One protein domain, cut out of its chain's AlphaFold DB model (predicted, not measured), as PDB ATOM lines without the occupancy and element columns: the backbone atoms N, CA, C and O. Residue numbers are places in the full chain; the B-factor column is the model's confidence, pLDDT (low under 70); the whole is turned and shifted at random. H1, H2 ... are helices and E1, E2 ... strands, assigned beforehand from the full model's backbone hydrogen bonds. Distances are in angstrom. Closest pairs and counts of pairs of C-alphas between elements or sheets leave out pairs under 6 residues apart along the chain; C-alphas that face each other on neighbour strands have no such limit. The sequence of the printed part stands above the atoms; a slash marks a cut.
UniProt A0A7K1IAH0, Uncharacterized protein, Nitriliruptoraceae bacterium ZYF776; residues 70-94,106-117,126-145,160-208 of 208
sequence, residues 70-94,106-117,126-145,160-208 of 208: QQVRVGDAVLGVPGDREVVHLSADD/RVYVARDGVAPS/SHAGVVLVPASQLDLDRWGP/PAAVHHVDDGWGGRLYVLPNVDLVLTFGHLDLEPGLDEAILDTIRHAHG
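Overview. This is residues 70 to 94, 106 to 117, 126 to 145 and 160 to 208 of the 208 residues of an uncharacterized protein of Nitriliruptoraceae bacterium ZYF776 (UniProt A0A7K1IAH0). A twisted five-stranded sheet forms one layer, and over one of its faces lies a second layer made of the hairpin E1 and E2 with the helix H1 next to E2. The hairpin and the large sheet make a small, lopsided sandwich, two strands against five. The printed part has 106 residues, with seven named strands followed by one named helix, E1 E2 E3 E4 E5 E6 E7 H1; the large sheet has the order E3 E4 E5 E7 E6 and is mixed. The class is mixed, helices and strands, with under half of the residues in named elements. The whole is compact, with a radius of gyration of the C-alphas of 12.7 A, and rounded, spanning 31 by 30 by 28 A.

Along the chain. E1, residues 70 to 74, begins at C-alpha 70 (18.938, -27.090, -39.281). E2, residues 77 to 82, is 16.6 A long. E3 is residues 86 to 90, E4 residues 106 to 110 and E5 residues 130 to 134, beginning at C-alpha 130 (5.347, -26.410, -39.018). E6 is residues 173 to 177 and E7 residues 182 to 186. H1, residues 195 to 207, is 18.7 A long and ends at C-alpha 207 (14.928, -33.049, -54.517).

Arrangement. In the large sheet, E3 and E4 are parallel, with N 88 and O 107 2.8 A apart. E4 and E5 are parallel, with N 132 and O 108 at 2.8 A. E5 and E7 are antiparallel, with N 183 and O 133 at 2.8 A. E7 and E6 form an antiparallel hairpin, with N 177 and O 182 at 2.7 A. These pairs are within hydrogen-bond range, as are N 72 and O 79, 2.8 A apart, in the antiparallel hairpin E1 and E2. The sheet is twisted, its C-alphas up to 4.4 A off its best plane. It and the hairpin E1 and E2 form a sandwich, two sheets face to face, their facing parts 9.4 A centre to centre; the C-alphas of Val 74 and Pro 134 are the closest of E1 and E5, at 6.5 A. H1 is on the large sheet at a height of 10.6 A, over E7 and along the strands, at 4 degrees to E7 on the local plane. The closest C-alphas of H1 and E2 are those of Ile 203 and Leu 79, 5.2 A apart. In H1 every O i to N i+4 pair is within hydrogen-bond range.

Size, cuts and confidence. The two C-alphas farthest apart, those of Asp 84 and Asp 141, are 34.4 A apart. Residues 95 to 105, 118 to 125 and 146 to 159 are not printed, with C-alpha gaps of 15.3 A, 14.5 A and 22.2 A. Of the links printed whole, none is long. Mean pLDDT of the printed part is 70.7; 43 residues are under 70, among them residues 135 to 145 and 160 to 172.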
ATOM      1  N   GLN A  70      18.669 -25.685 -39.573       91.44
ATOM      2  CA  GLN A  70      18.938 -27.090 -39.281       91.44
ATOM      3  C   GLN A  70      18.216 -27.994 -40.284       91.44
ATOM      4  O   GLN A  70      17.136 -27.665 -40.778       91.44
ATOM      5  N   GLN A  71      18.813 -29.147 -40.575       90.75
ATOM      6  CA  GLN A  71      18.233 -30.148 -41.461       90.75
ATOM      7  C   GLN A  71      17.279 -31.066 -40.689       90.75
ATOM      8  O   GLN A  71      17.616 -31.564 -39.616       90.75
ATOM      9  N   VAL A  72      16.109 -31.341 -41.263       87.94
ATOM     10  CA  VAL A  72      15.119 -32.289 -40.742       87.94
ATOM     11  C   VAL A  72      14.826 -33.343 -41.803       87.94
ATOM     12  O   VAL A  72      14.717 -33.036 -42.991       87.94
ATOM     13  N   ARG A  73      14.692 -34.599 -41.366       84.75
ATOM     14  CA  ARG A  73      14.326 -35.733 -42.218       84.75
ATOM     15  C   ARG A  73      12.963 -36.296 -41.817       84.75
ATOM     16  O   ARG A  73      12.721 -36.556 -40.637       84.75
ATOM     17  N   VAL A  74      12.098 -36.507 -42.805       80.94
ATOM     18  CA  VAL A  74      10.732 -37.020 -42.646       80.94
ATOM     19  C   VAL A  74      10.500 -38.095 -43.698       80.94
ATOM     20  O   VAL A  74      10.339 -37.788 -44.874       80.94
ATOM     21  N   GLY A  75      10.539 -39.365 -43.287       78.56
ATOM     22  CA  GLY A  75      10.631 -40.468 -44.248       78.56
ATOM     23  C   GLY A  75      11.880 -40.305 -45.120       78.56
ATOM     24  O   GLY A  75      12.982 -40.141 -44.591       78.56
ATOM     25  N   ASP A  76      11.682 -40.289 -46.437       77.88
ATOM     26  CA  ASP A  76      12.738 -40.045 -47.427       77.88
ATOM     27  C   ASP A  76      12.927 -38.550 -47.753       77.88
ATOM     28  O   ASP A  76      13.910 -38.166 -48.392       77.88
ATOM     29  N   ALA A  77      12.029 -37.677 -47.283       81.88
ATOM     30  CA  ALA A  77      12.150 -36.241 -47.478       81.88
ATOM     31  C   ALA A  77      13.218 -35.643 -46.556       81.88
ATOM     32  O   ALA A  77      13.239 -35.880 -45.347       81.88
ATOM     33  N   VAL A  78      14.060 -34.788 -47.129       86.75
ATOM     34  CA  VAL A  78      15.013 -33.933 -46.411       86.75
ATOM     35  C   VAL A  78      14.672 -32.471 -46.690       86.75
ATOM     36  O   VAL A  78      14.397 -32.119 -47.837       86.75
ATOM     37  N   LEU A  79      14.660 -31.638 -45.651       89.81
ATOM     38  CA  LEU A  79      14.350 -30.210 -45.733       89.81
ATOM     39  C   LEU A  79      15.109 -29.414 -44.667       89.81
ATOM     40  O   LEU A  79      15.566 -29.974 -43.672       89.81
ATOM     41  N   GLY A  80      15.221 -28.104 -44.863       90.62
ATOM     42  CA  GLY A  80      15.725 -27.176 -43.858       90.62
ATOM     43  C   GLY A  80      14.593 -26.517 -43.075       90.62
ATOM     44  O   GLY A  80      13.537 -26.212 -43.624       90.62
ATOM     45  N   VAL A  81      14.839 -26.250 -41.795       90.06
ATOM     46  CA  VAL A  81      13.991 -25.413 -40.934       90.06
ATOM     47  C   VAL A  81      14.866 -24.457 -40.114       90.06
ATOM     48  O   VAL A  81      16.044 -24.756 -39.906       90.06
ATOM     49  N   PRO A  82      14.339 -23.333 -39.598       89.06
ATOM     50  CA  PRO A  82      15.104 -22.475 -38.695       89.06
ATOM     51  C   PRO A  82      15.613 -23.234 -37.453       89.06
ATOM     52  O   PRO A  82      14.903 -24.040 -36.846       89.06
ATOM     53  N   GLY A  83      16.877 -23.009 -37.103       88.56
ATOM     54  CA  GLY A  83      17.617 -23.714 -36.052       88.56
ATOM     55  C   GLY A  83      17.273 -23.270 -34.631       88.56
ATOM     56  O   GLY A  83      17.606 -23.952 -33.668       88.56
ATOM     57  N   ASP A  84      16.587 -22.139 -34.489       83.56
ATOM     58  CA  ASP A  84      16.034 -21.644 -33.227       83.56
ATOM     59  C   ASP A  84      14.721 -22.340 -32.830       83.56
ATOM     60  O   ASP A  84      14.199 -22.103 -31.738       83.56
ATOM     61  N   ARG A  85      14.204 -23.225 -33.691       81.62
ATOM     62  CA  ARG A  85      12.995 -24.010 -33.445       81.62
ATOM     63  C   ARG A  85      13.325 -25.362 -32.848       81.62
ATOM     64  O   ARG A  85      14.168 -26.104 -33.347       81.62
ATOM     65  N   GLU A  86      12.574 -25.729 -31.823       80.62
ATOM     66  CA  GLU A  86      12.606 -27.088 -31.296       80.62
ATOM     67  C   GLU A  86      11.916 -28.044 -32.281       80.62
ATOM     68  O   GLU A  86      10.780 -27.797 -32.698       80.62
ATOM     69  N   VAL A  87      12.596 -29.137 -32.639       82.88
ATOM     70  CA  VAL A  87      12.035 -30.223 -33.455       82.88
ATOM     71  C   VAL A  87      11.477 -31.304 -32.531       82.88
ATOM     72  O   VAL A  87      12.208 -31.924 -31.762       82.88
ATOM     73  N   VAL A  88      10.170 -31.541 -32.616       78.75
ATOM     74  CA  VAL A  88       9.427 -32.483 -31.775       78.75
ATOM     75  C   VAL A  88       8.887 -33.616 -32.642       78.75
ATOM     76  O   VAL A  88       8.058 -33.401 -33.526       78.75
ATOM     77  N   HIS A  89       9.327 -34.842 -32.376       77.75
ATOM     78  CA  HIS A  89       8.797 -36.037 -33.031       77.75
ATOM     79  C   HIS A  89       7.546 -36.537 -32.301       77.75
ATOM     80  O   HIS A  89       7.606 -36.826 -31.107       77.75
ATOM     81  N   LEU A  90       6.432 -36.650 -33.023       72.25
ATOM     82  CA  LEU A  90       5.154 -37.130 -32.500       72.25
ATOM     83  C   LEU A  90       5.014 -38.641 -32.707       72.25
ATOM     84  O   LEU A  90       5.309 -39.153 -33.793       72.25
ATOM     85  N   SER A  91       4.530 -39.340 -31.681       68.81
ATOM     86  CA  SER A  91       4.080 -40.733 -31.767       68.81
ATOM     87  C   SER A  91       2.596 -40.819 -32.134       68.81
ATOM     88  O   SER A  91       1.862 -39.849 -31.980       68.81
ATOM     89  N   ALA A  92       2.130 -41.999 -32.558       65.06
ATOM     90  CA  ALA A  92       0.717 -42.270 -32.857       65.06
ATOM     91  C   ALA A  92      -0.263 -41.929 -31.713       65.06
ATOM     92  O   ALA A  92      -1.433 -41.647 -31.966       65.06
ATOM     93  N   ASP A  93       0.212 -41.970 -30.466       62.06
ATOM     94  CA  ASP A  93      -0.584 -41.681 -29.269       62.06
ATOM     95  C   ASP A  93      -0.606 -40.186 -28.915       62.06
ATOM     96  O   ASP A  93      -1.358 -39.770 -28.028       62.06
ATOM     97  N   ASP A  94       0.228 -39.372 -29.570       62.38
ATOM     98  CA  ASP A  94       0.288 -37.943 -29.300       62.38
ATOM     99  C   ASP A  94      -0.917 -37.216 -29.910       62.38
ATOM    100  O   ASP A  94      -1.357 -37.516 -31.026       62.38
ATOM    101  N   ARG A 106       7.901 -23.999 -32.969       74.31
ATOM    102  CA  ARG A 106       8.293 -25.423 -32.980       74.31
ATOM    103  C   ARG A 106       8.052 -26.057 -34.349       74.31
ATOM    104  O   ARG A 106       7.187 -25.617 -35.105       74.31
ATOM    105  N   VAL A 107       8.793 -27.119 -34.642       78.25
ATOM    106  CA  VAL A 107       8.586 -27.994 -35.801       78.25
ATOM    107  C   VAL A 107       8.140 -29.357 -35.290       78.25
ATOM    108  O   VAL A 107       8.832 -29.972 -34.487       78.25
ATOM    109  N   TYR A 108       6.994 -29.845 -35.751       77.88
ATOM    110  CA  TYR A 108       6.453 -31.149 -35.387       77.88
ATOM    111  C   TYR A 108       6.633 -32.135 -36.535       77.88
ATOM    112  O   TYR A 108       6.205 -31.873 -37.655       77.88
ATOM    113  N   VAL A 109       7.220 -33.291 -36.248       78.94
ATOM    114  CA  VAL A 109       7.398 -34.384 -37.208       78.94
ATOM    115  C   VAL A 109       6.512 -35.549 -36.786       78.94
ATOM    116  O   VAL A 109       6.807 -36.223 -35.801       78.94
ATOM    117  N   ALA A 110       5.436 -35.803 -37.524       70.75
ATOM    118  CA  ALA A 110       4.550 -36.936 -37.289       70.75
ATOM    119  C   ALA A 110       5.055 -38.180 -38.030       70.75
ATOM    120  O   ALA A 110       5.331 -38.117 -39.226       70.75
ATOM    121  N   ARG A 111       5.179 -39.314 -37.326       61.72
ATOM    122  CA  ARG A 111       5.661 -40.582 -37.910       61.72
ATOM    123  C   ARG A 111       4.581 -41.600 -38.277       61.72
ATOM    124  O   ARG A 111       4.932 -42.563 -38.946       61.72
ATOM    125  N   ASP A 112       3.332 -41.411 -37.838       56.56
ATOM    126  CA  ASP A 112       2.285 -42.444 -37.929       56.56
ATOM    127  C   ASP A 112       0.874 -41.863 -38.113       56.56
ATOM    128  O   ASP A 112       0.062 -41.896 -37.190       56.56
ATOM    129  N   GLY A 113       0.556 -41.288 -39.278       47.84
ATOM    130  CA  GLY A 113      -0.819 -40.846 -39.592       47.84
ATOM    131  C   GLY A 113      -1.431 -39.837 -38.599       47.84
ATOM    132  O   GLY A 113      -2.633 -39.554 -38.658       47.84
ATOM    133  N   VAL A 114      -0.615 -39.297 -37.682       51.69
ATOM    134  CA  VAL A 114      -0.961 -38.221 -36.757       51.69
ATOM    135  C   VAL A 114      -1.060 -36.978 -37.596       51.69
ATOM    136  O   VAL A 114      -0.081 -36.315 -37.931       51.69
ATOM    137  N   ALA A 115      -2.283 -36.719 -38.001       50.03
ATOM    138  CA  ALA A 115      -2.562 -35.620 -38.871       50.03
ATOM    139  C   ALA A 115      -2.844 -34.359 -38.027       50.03
ATOM    140  O   ALA A 115      -3.561 -34.454 -37.026       50.03
ATOM    141  N   PRO A 116      -2.314 -33.182 -38.404       52.41
ATOM    142  CA  PRO A 116      -2.577 -31.922 -37.703       52.41
ATOM    143  C   PRO A 116      -4.080 -31.588 -37.664       52.41
ATOM    144  O   PRO A 116      -4.652 -31.192 -38.664       52.41
ATOM    145  N   SER A 117      -4.761 -31.782 -36.535       45.53
ATOM    146  CA  SER A 117      -6.227 -31.724 -36.443       45.53
ATOM    147  C   SER A 117      -6.814 -30.470 -37.123       45.53
ATOM    148  O   SER A 117      -6.578 -29.366 -36.635       45.53
ATOM    149  N   SER A 126      -0.888 -18.639 -31.026       49.34
ATOM    150  CA  SER A 126      -0.000 -19.776 -31.185       49.34
ATOM    151  C   SER A 126       1.076 -19.376 -32.179       49.34
ATOM    152  O   SER A 126       0.786 -18.882 -33.264       49.34
ATOM    153  N   HIS A 127       2.335 -19.556 -31.796       47.41
ATOM    154  CA  HIS A 127       3.458 -19.356 -32.705       47.41
ATOM    155  C   HIS A 127       3.316 -20.235 -33.954       47.41
ATOM    156  O   HIS A 127       2.729 -21.321 -33.877       47.41
ATOM    157  N   ALA A 128       3.874 -19.790 -35.086       51.09
ATOM    158  CA  ALA A 128       3.804 -20.541 -36.332       51.09
ATOM    159  C   ALA A 128       4.534 -21.884 -36.179       51.09
ATOM    160  O   ALA A 128       5.763 -21.967 -36.104       51.09
ATOM    161  N   GLY A 129       3.743 -22.945 -36.053       59.78
ATOM    162  CA  GLY A 129       4.216 -24.317 -36.048       59.78
ATOM    163  C   GLY A 129       4.257 -24.850 -37.471       59.78
ATOM    164  O   GLY A 129       3.340 -24.589 -38.253       59.78
ATOM    165  N   VAL A 130       5.302 -25.609 -37.790       68.62
ATOM    166  CA  VAL A 130       5.347 -26.410 -39.018       68.62
ATOM    167  C   VAL A 130       5.073 -27.849 -38.626       68.62
ATOM    168  O   VAL A 130       5.754 -28.378 -37.752       68.62
ATOM    169  N   VAL A 131       4.082 -28.480 -39.244       72.50
ATOM    170  CA  VAL A 131       3.794 -29.902 -39.051       72.50
ATOM    171  C   VAL A 131       4.152 -30.647 -40.322       72.50
ATOM    172  O   VAL A 131       3.720 -30.264 -41.406       72.50
ATOM    173  N   LEU A 132       4.950 -31.697 -40.173       75.00
ATOM    174  CA  LEU A 132       5.504 -32.490 -41.257       75.00
ATOM    175  C   LEU A 132       4.997 -33.927 -41.134       75.00
ATOM    176  O   LEU A 132       5.168 -34.548 -40.084       75.00
ATOM    177  N   VAL A 133       4.385 -34.451 -42.195       73.75
ATOM    178  CA  VAL A 133       3.804 -35.804 -42.228       73.75
ATOM    179  C   VAL A 133       4.218 -36.508 -43.521       73.75
ATOM    180  O   VAL A 133       4.135 -35.879 -44.577       73.75
ATOM    181  N   PRO A 134       4.610 -37.794 -43.498       72.44
ATOM    182  CA  PRO A 134       4.745 -38.572 -44.720       72.44
ATOM    183  C   PRO A 134       3.409 -38.657 -45.476       72.44
ATOM    184  O   PRO A 134       2.388 -39.035 -44.893       72.44
ATOM    185  N   ALA A 135       3.382 -38.313 -46.765       69.75
ATOM    186  CA  ALA A 135       2.139 -38.267 -47.544       69.75
ATOM    187  C   ALA A 135       1.479 -39.653 -47.674       69.75
ATOM    188  O   ALA A 135       0.258 -39.768 -47.612       69.75
ATOM    189  N   SER A 136       2.284 -40.710 -47.765       69.44
ATOM    190  CA  SER A 136       1.899 -42.121 -47.840       69.44
ATOM    191  C   SER A 136       1.169 -42.612 -46.594       69.44
ATOM    192  O   SER A 136       0.449 -43.610 -46.644       69.44
ATOM    193  N   GLN A 137       1.338 -41.903 -45.480       69.12
ATOM    194  CA  GLN A 137       0.688 -42.192 -44.211       69.12
ATOM    195  C   GLN A 137      -0.545 -41.323 -43.960       69.12
ATOM    196  O   GLN A 137      -1.240 -41.524 -42.960       69.12
ATOM    197  N   LEU A 138      -0.826 -40.356 -44.837       67.00
ATOM    198  CA  LEU A 138      -1.967 -39.472 -44.695       67.00
ATOM    199  C   LEU A 138      -3.163 -40.013 -45.482       67.00
ATOM    200  O   LEU A 138      -3.158 -40.084 -46.709       67.00
ATOM    201  N   ASP A 139      -4.236 -40.339 -44.764       64.00
ATOM    202  CA  ASP A 139      -5.549 -40.561 -45.368       64.00
ATOM    203  C   ASP A 139      -6.136 -39.208 -45.806       64.00
ATOM    204  O   ASP A 139      -6.798 -38.510 -45.029       64.00
ATOM    205  N   LEU A 140      -5.845 -38.823 -47.053       58.19
ATOM    206  CA  LEU A 140      -6.318 -37.579 -47.664       58.19
ATOM    207  C   LEU A 140      -7.848 -37.512 -47.776       58.19
ATOM    208  O   LEU A 140      -8.385 -36.410 -47.760       58.19
ATOM    209  N   ASP A 141      -8.559 -38.644 -47.839       57.31
ATOM    210  CA  ASP A 141     -10.028 -38.665 -47.907       57.31
ATOM    211  C   ASP A 141     -10.642 -38.307 -46.551       57.31
ATOM    212  O   ASP A 141     -11.624 -37.561 -46.469       57.31
ATOM    213  N   ARG A 142     -10.017 -38.762 -45.461       51.56
ATOM    214  CA  ARG A 142     -10.335 -38.316 -44.096       51.56
ATOM    215  C   ARG A 142      -9.961 -36.849 -43.856       51.56
ATOM    216  O   ARG A 142     -10.545 -36.208 -42.981       51.56
ATOM    217  N   TRP A 143      -9.003 -36.339 -44.624       51.44
ATOM    218  CA  TRP A 143      -8.518 -34.955 -44.615       51.44
ATOM    219  C   TRP A 143      -9.164 -34.040 -45.646       51.44
ATOM    220  O   TRP A 143      -8.871 -32.841 -45.686       51.44
ATOM    221  N   GLY A 144     -10.065 -34.599 -46.454       43.06
ATOM    222  CA  GLY A 144     -10.804 -33.876 -47.464       43.06
ATOM    223  C   GLY A 144     -11.502 -32.664 -46.842       43.06
ATOM    224  O   GLY A 144     -12.004 -32.729 -45.715       43.06
ATOM    225  N   PRO A 145     -11.519 -31.528 -47.546       41.50
ATOM    226  CA  PRO A 145     -11.902 -30.262 -46.956       41.50
ATOM    227  C   PRO A 145     -13.331 -30.283 -46.383       41.50
ATOM    228  O   PRO A 145     -14.285 -30.677 -47.051       41.50
ATOM    229  N   PRO A 160       7.623 -30.278 -59.141       41.59
ATOM    230  CA  PRO A 160       6.793 -31.457 -58.834       41.59
ATOM    231  C   PRO A 160       5.892 -31.366 -57.574       41.59
ATOM    232  O   PRO A 160       5.474 -32.388 -57.036       41.59
ATOM    233  N   ALA A 161       5.539 -30.159 -57.125       46.66
ATOM    234  CA  ALA A 161       4.730 -29.914 -55.929       46.66
ATOM    235  C   ALA A 161       3.252 -29.638 -56.272       46.66
ATOM    236  O   ALA A 161       2.959 -28.745 -57.067       46.66
ATOM    237  N   ALA A 162       2.308 -30.346 -55.641       53.44
ATOM    238  CA  ALA A 162       0.881 -30.030 -55.722       53.44
ATOM    239  C   ALA A 162       0.476 -29.191 -54.498       53.44
ATOM    240  O   ALA A 162       0.186 -29.706 -53.419       53.44
ATOM    241  N   VAL A 163       0.466 -27.867 -54.638       50.72
ATOM    242  CA  VAL A 163       0.036 -26.987 -53.541       50.72
ATOM    243  C   VAL A 163      -1.484 -27.065 -53.394       50.72
ATOM    244  O   VAL A 163      -2.226 -26.618 -54.267       50.72
ATOM    245  N   HIS A 164      -1.957 -27.615 -52.276       52.59
ATOM    246  CA  HIS A 164      -3.363 -27.554 -51.890       52.59
ATOM    247  C   HIS A 164      -3.551 -26.405 -50.905       52.59
ATOM    248  O   HIS A 164      -3.568 -26.611 -49.696       52.59
ATOM    249  N   HIS A 165      -3.713 -25.186 -51.424       48.75
ATOM    250  CA  HIS A 165      -4.051 -24.043 -50.584       48.75
ATOM    251  C   HIS A 165      -5.465 -24.219 -50.019       48.75
ATOM    252  O   HIS A 165      -6.463 -23.904 -50.672       48.75
ATOM    253  N   VAL A 166      -5.553 -24.741 -48.800       52.03
ATOM    254  CA  VAL A 166      -6.777 -24.719 -48.010       52.03
ATOM    255  C   VAL A 166      -6.638 -23.555 -47.043       52.03
ATOM    256  O   VAL A 166      -5.923 -23.659 -46.055       52.03
ATOM    257  N   ASP A 167      -7.303 -22.445 -47.361       50.88
ATOM    258  CA  ASP A 167      -7.546 -21.401 -46.370       50.88
ATOM    259  C   ASP A 167      -8.580 -21.983 -45.399       50.88
ATOM    260  O   ASP A 167      -9.771 -22.091 -45.704       50.88
ATOM    261  N   ASP A 168      -8.098 -22.518 -44.286       48.84
ATOM    262  CA  ASP A 168      -8.901 -23.200 -43.274       48.84
ATOM    263  C   ASP A 168      -9.624 -22.211 -42.340       48.84
ATOM    264  O   ASP A 168     -10.342 -22.626 -41.429       48.84
ATOM    265  N   GLY A 169      -9.484 -20.904 -42.590       47.72
ATOM    266  CA  GLY A 169      -9.998 -19.839 -41.733       47.72
ATOM    267  C   GLY A 169      -9.096 -19.530 -40.534       47.72
ATOM    268  O   GLY A 169      -9.454 -18.665 -39.735       47.72
ATOM    269  N   TRP A 170      -7.937 -20.192 -40.422       50.56
ATOM    270  CA  TRP A 170      -6.968 -20.026 -39.333       50.56
ATOM    271  C   TRP A 170      -5.682 -19.309 -39.773       50.56
ATOM    272  O   TRP A 170      -4.768 -19.134 -38.967       50.56
ATOM    273  N   GLY A 171      -5.604 -18.862 -41.034       57.28
ATOM    274  CA  GLY A 171      -4.412 -18.205 -41.586       57.28
ATOM    275  C   GLY A 171      -3.244 -19.167 -41.830       57.28
ATOM    276  O   GLY A 171      -2.091 -18.733 -41.904       57.28
ATOM    277  N   GLY A 172      -3.531 -20.470 -41.910       66.50
ATOM    278  CA  GLY A 172      -2.556 -21.504 -42.222       66.50
ATOM    279  C   GLY A 172      -2.453 -21.823 -43.714       66.50
ATOM    280  O   GLY A 172      -3.270 -21.389 -44.526       66.50
ATOM    281  N   ARG A 173      -1.430 -22.598 -44.088       72.75
ATOM    282  CA  ARG A 173      -1.271 -23.165 -45.439       72.75
ATOM    283  C   ARG A 173      -0.912 -24.640 -45.369       72.75
ATOM    284  O   ARG A 173      -0.140 -25.054 -44.508       72.75
ATOM    285  N   LEU A 174      -1.444 -25.410 -46.312       74.25
ATOM    286  CA  LEU A 174      -1.168 -26.831 -46.495       74.25
ATOM    287  C   LEU A 174      -0.447 -27.047 -47.832       74.25
ATOM    288  O   LEU A 174      -0.847 -26.518 -48.868       74.25
ATOM    289  N   TYR A 175       0.598 -27.865 -47.821       77.31
ATOM    290  CA  TYR A 175       1.360 -28.260 -49.000       77.31
ATOM    291  C   TYR A 175       1.417 -29.778 -49.068       77.31
ATOM    292  O   TYR A 175       1.784 -30.419 -48.088       77.31
ATOM    293  N   VAL A 176       1.077 -30.352 -50.222       77.56
ATOM    294  CA  VAL A 176       1.188 -31.793 -50.471       77.56
ATOM    295  C   VAL A 176       2.240 -31.998 -51.556       77.56
ATOM    296  O   VAL A 176       2.099 -31.562 -52.696       77.56
ATOM    297  N   LEU A 177       3.337 -32.643 -51.191       78.00
ATOM    298  CA  LEU A 177       4.510 -32.863 -52.028       78.00
ATOM    299  C   LEU A 177       4.646 -34.368 -52.297       78.00
ATOM    300  O   LEU A 177       5.458 -35.050 -51.667       78.00
ATOM    301  N   PRO A 178       3.827 -34.926 -53.209       72.94
ATOM    302  CA  PRO A 178       3.769 -36.372 -53.432       72.94
ATOM    303  C   PRO A 178       5.072 -36.933 -54.013       72.94
ATOM    304  O   PRO A 178       5.357 -38.115 -53.873       72.94
ATOM    305  N   ASN A 179       5.873 -36.087 -54.659       74.81
ATOM    306  CA  ASN A 179       7.161 -36.442 -55.245       74.81
ATOM    307  C   ASN A 179       8.232 -36.808 -54.209       74.81
ATOM    308  O   ASN A 179       9.171 -37.515 -54.552       74.81
ATOM    309  N   VAL A 180       8.094 -36.321 -52.976       77.62
ATOM    310  CA  VAL A 180       9.023 -36.577 -51.861       77.62
ATOM    311  C   VAL A 180       8.303 -37.186 -50.664       77.62
ATOM    312  O   VAL A 180       8.824 -37.174 -49.558       77.62
ATOM    313  N   ASP A 181       7.091 -37.695 -50.877       82.19
ATOM    314  CA  ASP A 181       6.253 -38.274 -49.835       82.19
ATOM    315  C   ASP A 181       6.049 -37.357 -48.612       82.19
ATOM    316  O   ASP A 181       6.123 -37.814 -47.479       82.19
ATOM    317  N   LEU A 182       5.798 -36.056 -48.808       81.06
ATOM    318  CA  LEU A 182       5.722 -35.085 -47.704       81.06
ATOM    319  C   LEU A 182       4.451 -34.234 -47.741       81.06
ATOM    320  O   LEU A 182       4.033 -33.752 -48.789       81.06
ATOM    321  N   VAL A 183       3.873 -33.980 -46.573       79.44
ATOM    322  CA  VAL A 183       2.823 -32.987 -46.336       79.44
ATOM    323  C   VAL A 183       3.326 -31.982 -45.308       79.44
ATOM    324  O   VAL A 183       3.839 -32.381 -44.263       79.44
ATOM    325  N   LEU A 184       3.177 -30.689 -45.605       79.94
ATOM    326  CA  LEU A 184       3.516 -29.598 -44.695       79.94
ATOM    327  C   LEU A 184       2.279 -28.782 -44.355       79.94
ATOM    328  O   LEU A 184       1.590 -28.306 -45.255       79.94
ATOM    329  N   THR A 185       2.067 -28.541 -43.069       77.50
ATOM    330  CA  THR A 185       1.071 -27.583 -42.591       77.50
ATOM    331  C   THR A 185       1.767 -26.468 -41.836       77.50
ATOM    332  O   THR A 185       2.549 -26.724 -40.922       77.50
ATOM    333  N   PHE A 186       1.456 -25.233 -42.204       76.50
ATOM    334  CA  PHE A 186       1.897 -24.022 -41.532       76.50
ATOM    335  C   PHE A 186       0.709 -23.406 -40.813       76.50
ATOM    336  O   PHE A 186      -0.320 -23.179 -41.442       76.50
ATOM    337  N   GLY A 187       0.844 -23.114 -39.522       71.62
ATOM    338  CA  GLY A 187      -0.101 -22.257 -38.801       71.62
ATOM    339  C   GLY A 187       0.404 -20.815 -38.739       71.62
ATOM    340  O   GLY A 187       1.609 -20.614 -38.645       71.62
ATOM    341  N   HIS A 188      -0.497 -19.827 -38.746       69.19
ATOM    342  CA  HIS A 188      -0.185 -18.417 -38.452       69.19
ATOM    343  C   HIS A 188       0.985 -17.814 -39.261       69.19
ATOM    344  O   HIS A 188       1.886 -17.180 -38.704       69.19
ATOM    345  N   LEU A 189       0.993 -18.003 -40.588       69.62
ATOM    346  CA  LEU A 189       2.044 -17.454 -41.467       69.62
ATOM    347  C   LEU A 189       2.100 -15.922 -41.478       69.62
ATOM    348  O   LEU A 189       3.107 -15.340 -41.873       69.62
ATOM    349  N   ASP A 190       1.037 -15.259 -41.031       70.06
ATOM    350  CA  ASP A 190       1.004 -13.817 -40.810       70.06
ATOM    351  C   ASP A 190       2.034 -13.349 -39.769       70.06
ATOM    352  O   ASP A 190       2.512 -12.216 -39.851       70.06
ATOM    353  N   LEU A 191       2.423 -14.225 -38.836       71.38
ATOM    354  CA  LEU A 191       3.472 -13.952 -37.854       71.38
ATOM    355  C   LEU A 191       4.882 -14.127 -38.428       71.38
ATOM    356  O   LEU A 191       5.821 -13.517 -37.917       71.38
ATOM    357  N   GLU A 192       5.038 -14.928 -39.487       75.81
ATOM    358  CA  GLU A 192       6.331 -15.244 -40.107       75.81
ATOM    359  C   GLU A 192       6.248 -15.249 -41.645       75.81
ATOM    360  O   GLU A 192       6.309 -16.307 -42.283       75.81
ATOM    361  N   PRO A 193       6.114 -14.063 -42.270       80.69
ATOM    362  CA  PRO A 193       5.924 -13.963 -43.711       80.69
ATOM    363  C   PRO A 193       7.100 -14.559 -44.495       80.69
ATOM    364  O   PRO A 193       8.247 -14.149 -44.314       80.69
ATOM    365  N   GLY A 194       6.807 -15.486 -45.410       82.44
ATOM    366  CA  GLY A 194       7.792 -16.100 -46.307       82.44
ATOM    367  C   GLY A 194       8.552 -17.293 -45.722       82.44
ATOM    368  O   GLY A 194       9.398 -17.856 -46.415       82.44
ATOM    369  N   LEU A 195       8.257 -17.704 -44.482       83.69
ATOM    370  CA  LEU A 195       8.817 -18.922 -43.890       83.69
ATOM    371  C   LEU A 195       8.503 -20.164 -44.735       83.69
ATOM    372  O   LEU A 195       9.359 -21.024 -44.929       83.69
ATOM    373  N   ASP A 196       7.273 -20.256 -45.222       82.75
ATOM    374  CA  ASP A 196       6.797 -21.333 -46.078       82.75
ATOM    375  C   ASP A 196       7.585 -21.423 -47.381       82.75
ATOM    376  O   ASP A 196       8.102 -22.492 -47.700       82.75
ATOM    377  N   GLU A 197       7.759 -20.308 -48.091       86.31
ATOM    378  CA  GLU A 197       8.563 -20.282 -49.315       86.31
ATOM    379  C   GLU A 197      10.027 -20.635 -49.046       86.31
ATOM    380  O   GLU A 197      10.606 -21.418 -49.796       86.31
ATOM    381  N   ALA A 198      10.607 -20.147 -47.945       87.62
ATOM    382  CA  ALA A 198      11.980 -20.478 -47.578       87.62
ATOM    383  C   ALA A 198      12.157 -21.981 -47.292       87.62
ATOM    384  O   ALA A 198      13.118 -22.588 -47.761       87.62
ATOM    385  N   ILE A 199      11.215 -22.617 -46.582       88.25
ATOM    386  CA  ILE A 199      11.239 -24.073 -46.373       88.25
ATOM    387  C   ILE A 199      11.037 -24.814 -47.701       88.25
ATOM    388  O   ILE A 199      11.771 -25.761 -47.990       88.25
ATOM    389  N   LEU A 200      10.093 -24.382 -48.540       86.31
ATOM    390  CA  LEU A 200       9.853 -24.994 -49.849       86.31
ATOM    391  C   LEU A 200      11.073 -24.891 -50.769       86.31
ATOM    392  O   LEU A 200      11.350 -25.847 -51.492       86.31
ATOM    393  N   ASP A 201      11.831 -23.798 -50.720       86.88
ATOM    394  CA  ASP A 201      13.087 -23.649 -51.459       86.88
ATOM    395  C   ASP A 201      14.125 -24.695 -51.045       86.88
ATOM    396  O   ASP A 201      14.762 -25.295 -51.914       86.88
ATOM    397  N   THR A 202      14.242 -25.000 -49.745       88.38
ATOM    398  CA  THR A 202      15.146 -26.075 -49.296       88.38
ATOM    399  C   THR A 202      14.731 -27.438 -49.848       88.38
ATOM    400  O   THR A 202      15.589 -28.224 -50.241       88.38
ATOM    401  N   ILE A 203      13.425 -27.704 -49.961       85.75
ATOM    402  CA  ILE A 203      12.902 -28.951 -50.536       85.75
ATOM    403  C   ILE A 203      13.173 -29.000 -52.044       85.75
ATOM    404  O   ILE A 203      13.612 -30.026 -52.558       85.75
ATOM    405  N   ARG A 204      12.946 -27.896 -52.767       84.31
ATOM    406  CA  ARG A 204      13.242 -27.806 -54.207       84.31
ATOM    407  C   ARG A 204      14.723 -28.058 -54.484       84.31
ATOM    408  O   ARG A 204      15.036 -28.760 -55.434       84.31
ATOM    409  N   HIS A 205      15.615 -27.514 -53.656       83.31
ATOM    410  CA  HIS A 205      17.057 -27.718 -53.793       83.31
ATOM    411  C   HIS A 205      17.486 -29.155 -53.463       83.31
ATOM    412  O   HIS A 205      18.373 -29.698 -54.111       83.31
ATOM    413  N   ALA A 206      16.849 -29.772 -52.467       81.69
ATOM    414  CA  ALA A 206      17.158 -31.126 -52.022       81.69
ATOM    415  C   ALA A 206      16.720 -32.222 -53.011       81.69
ATOM    416  O   ALA A 206      17.352 -33.277 -53.062       81.69
ATOM    417  N   HIS A 207      15.634 -31.996 -53.763       77.25
ATOM    418  CA  HIS A 207      14.928 -33.049 -54.517       77.25
ATOM    419  C   HIS A 207      14.642 -32.711 -55.994       77.25
ATOM    420  O   HIS A 207      13.846 -33.409 -56.627       77.25
ATOM    421  N   GLY A 208      15.225 -31.634 -56.529       69.69
ATOM    422  CA  GLY A 208      15.084 -31.184 -57.925       69.69
ATOM    423  C   GLY A 208      16.347 -31.395 -58.747       69.69
ATOM    424  O   GLY A 208      16.203 -31.796 -59.924       69.69
TER     425      GLY A 208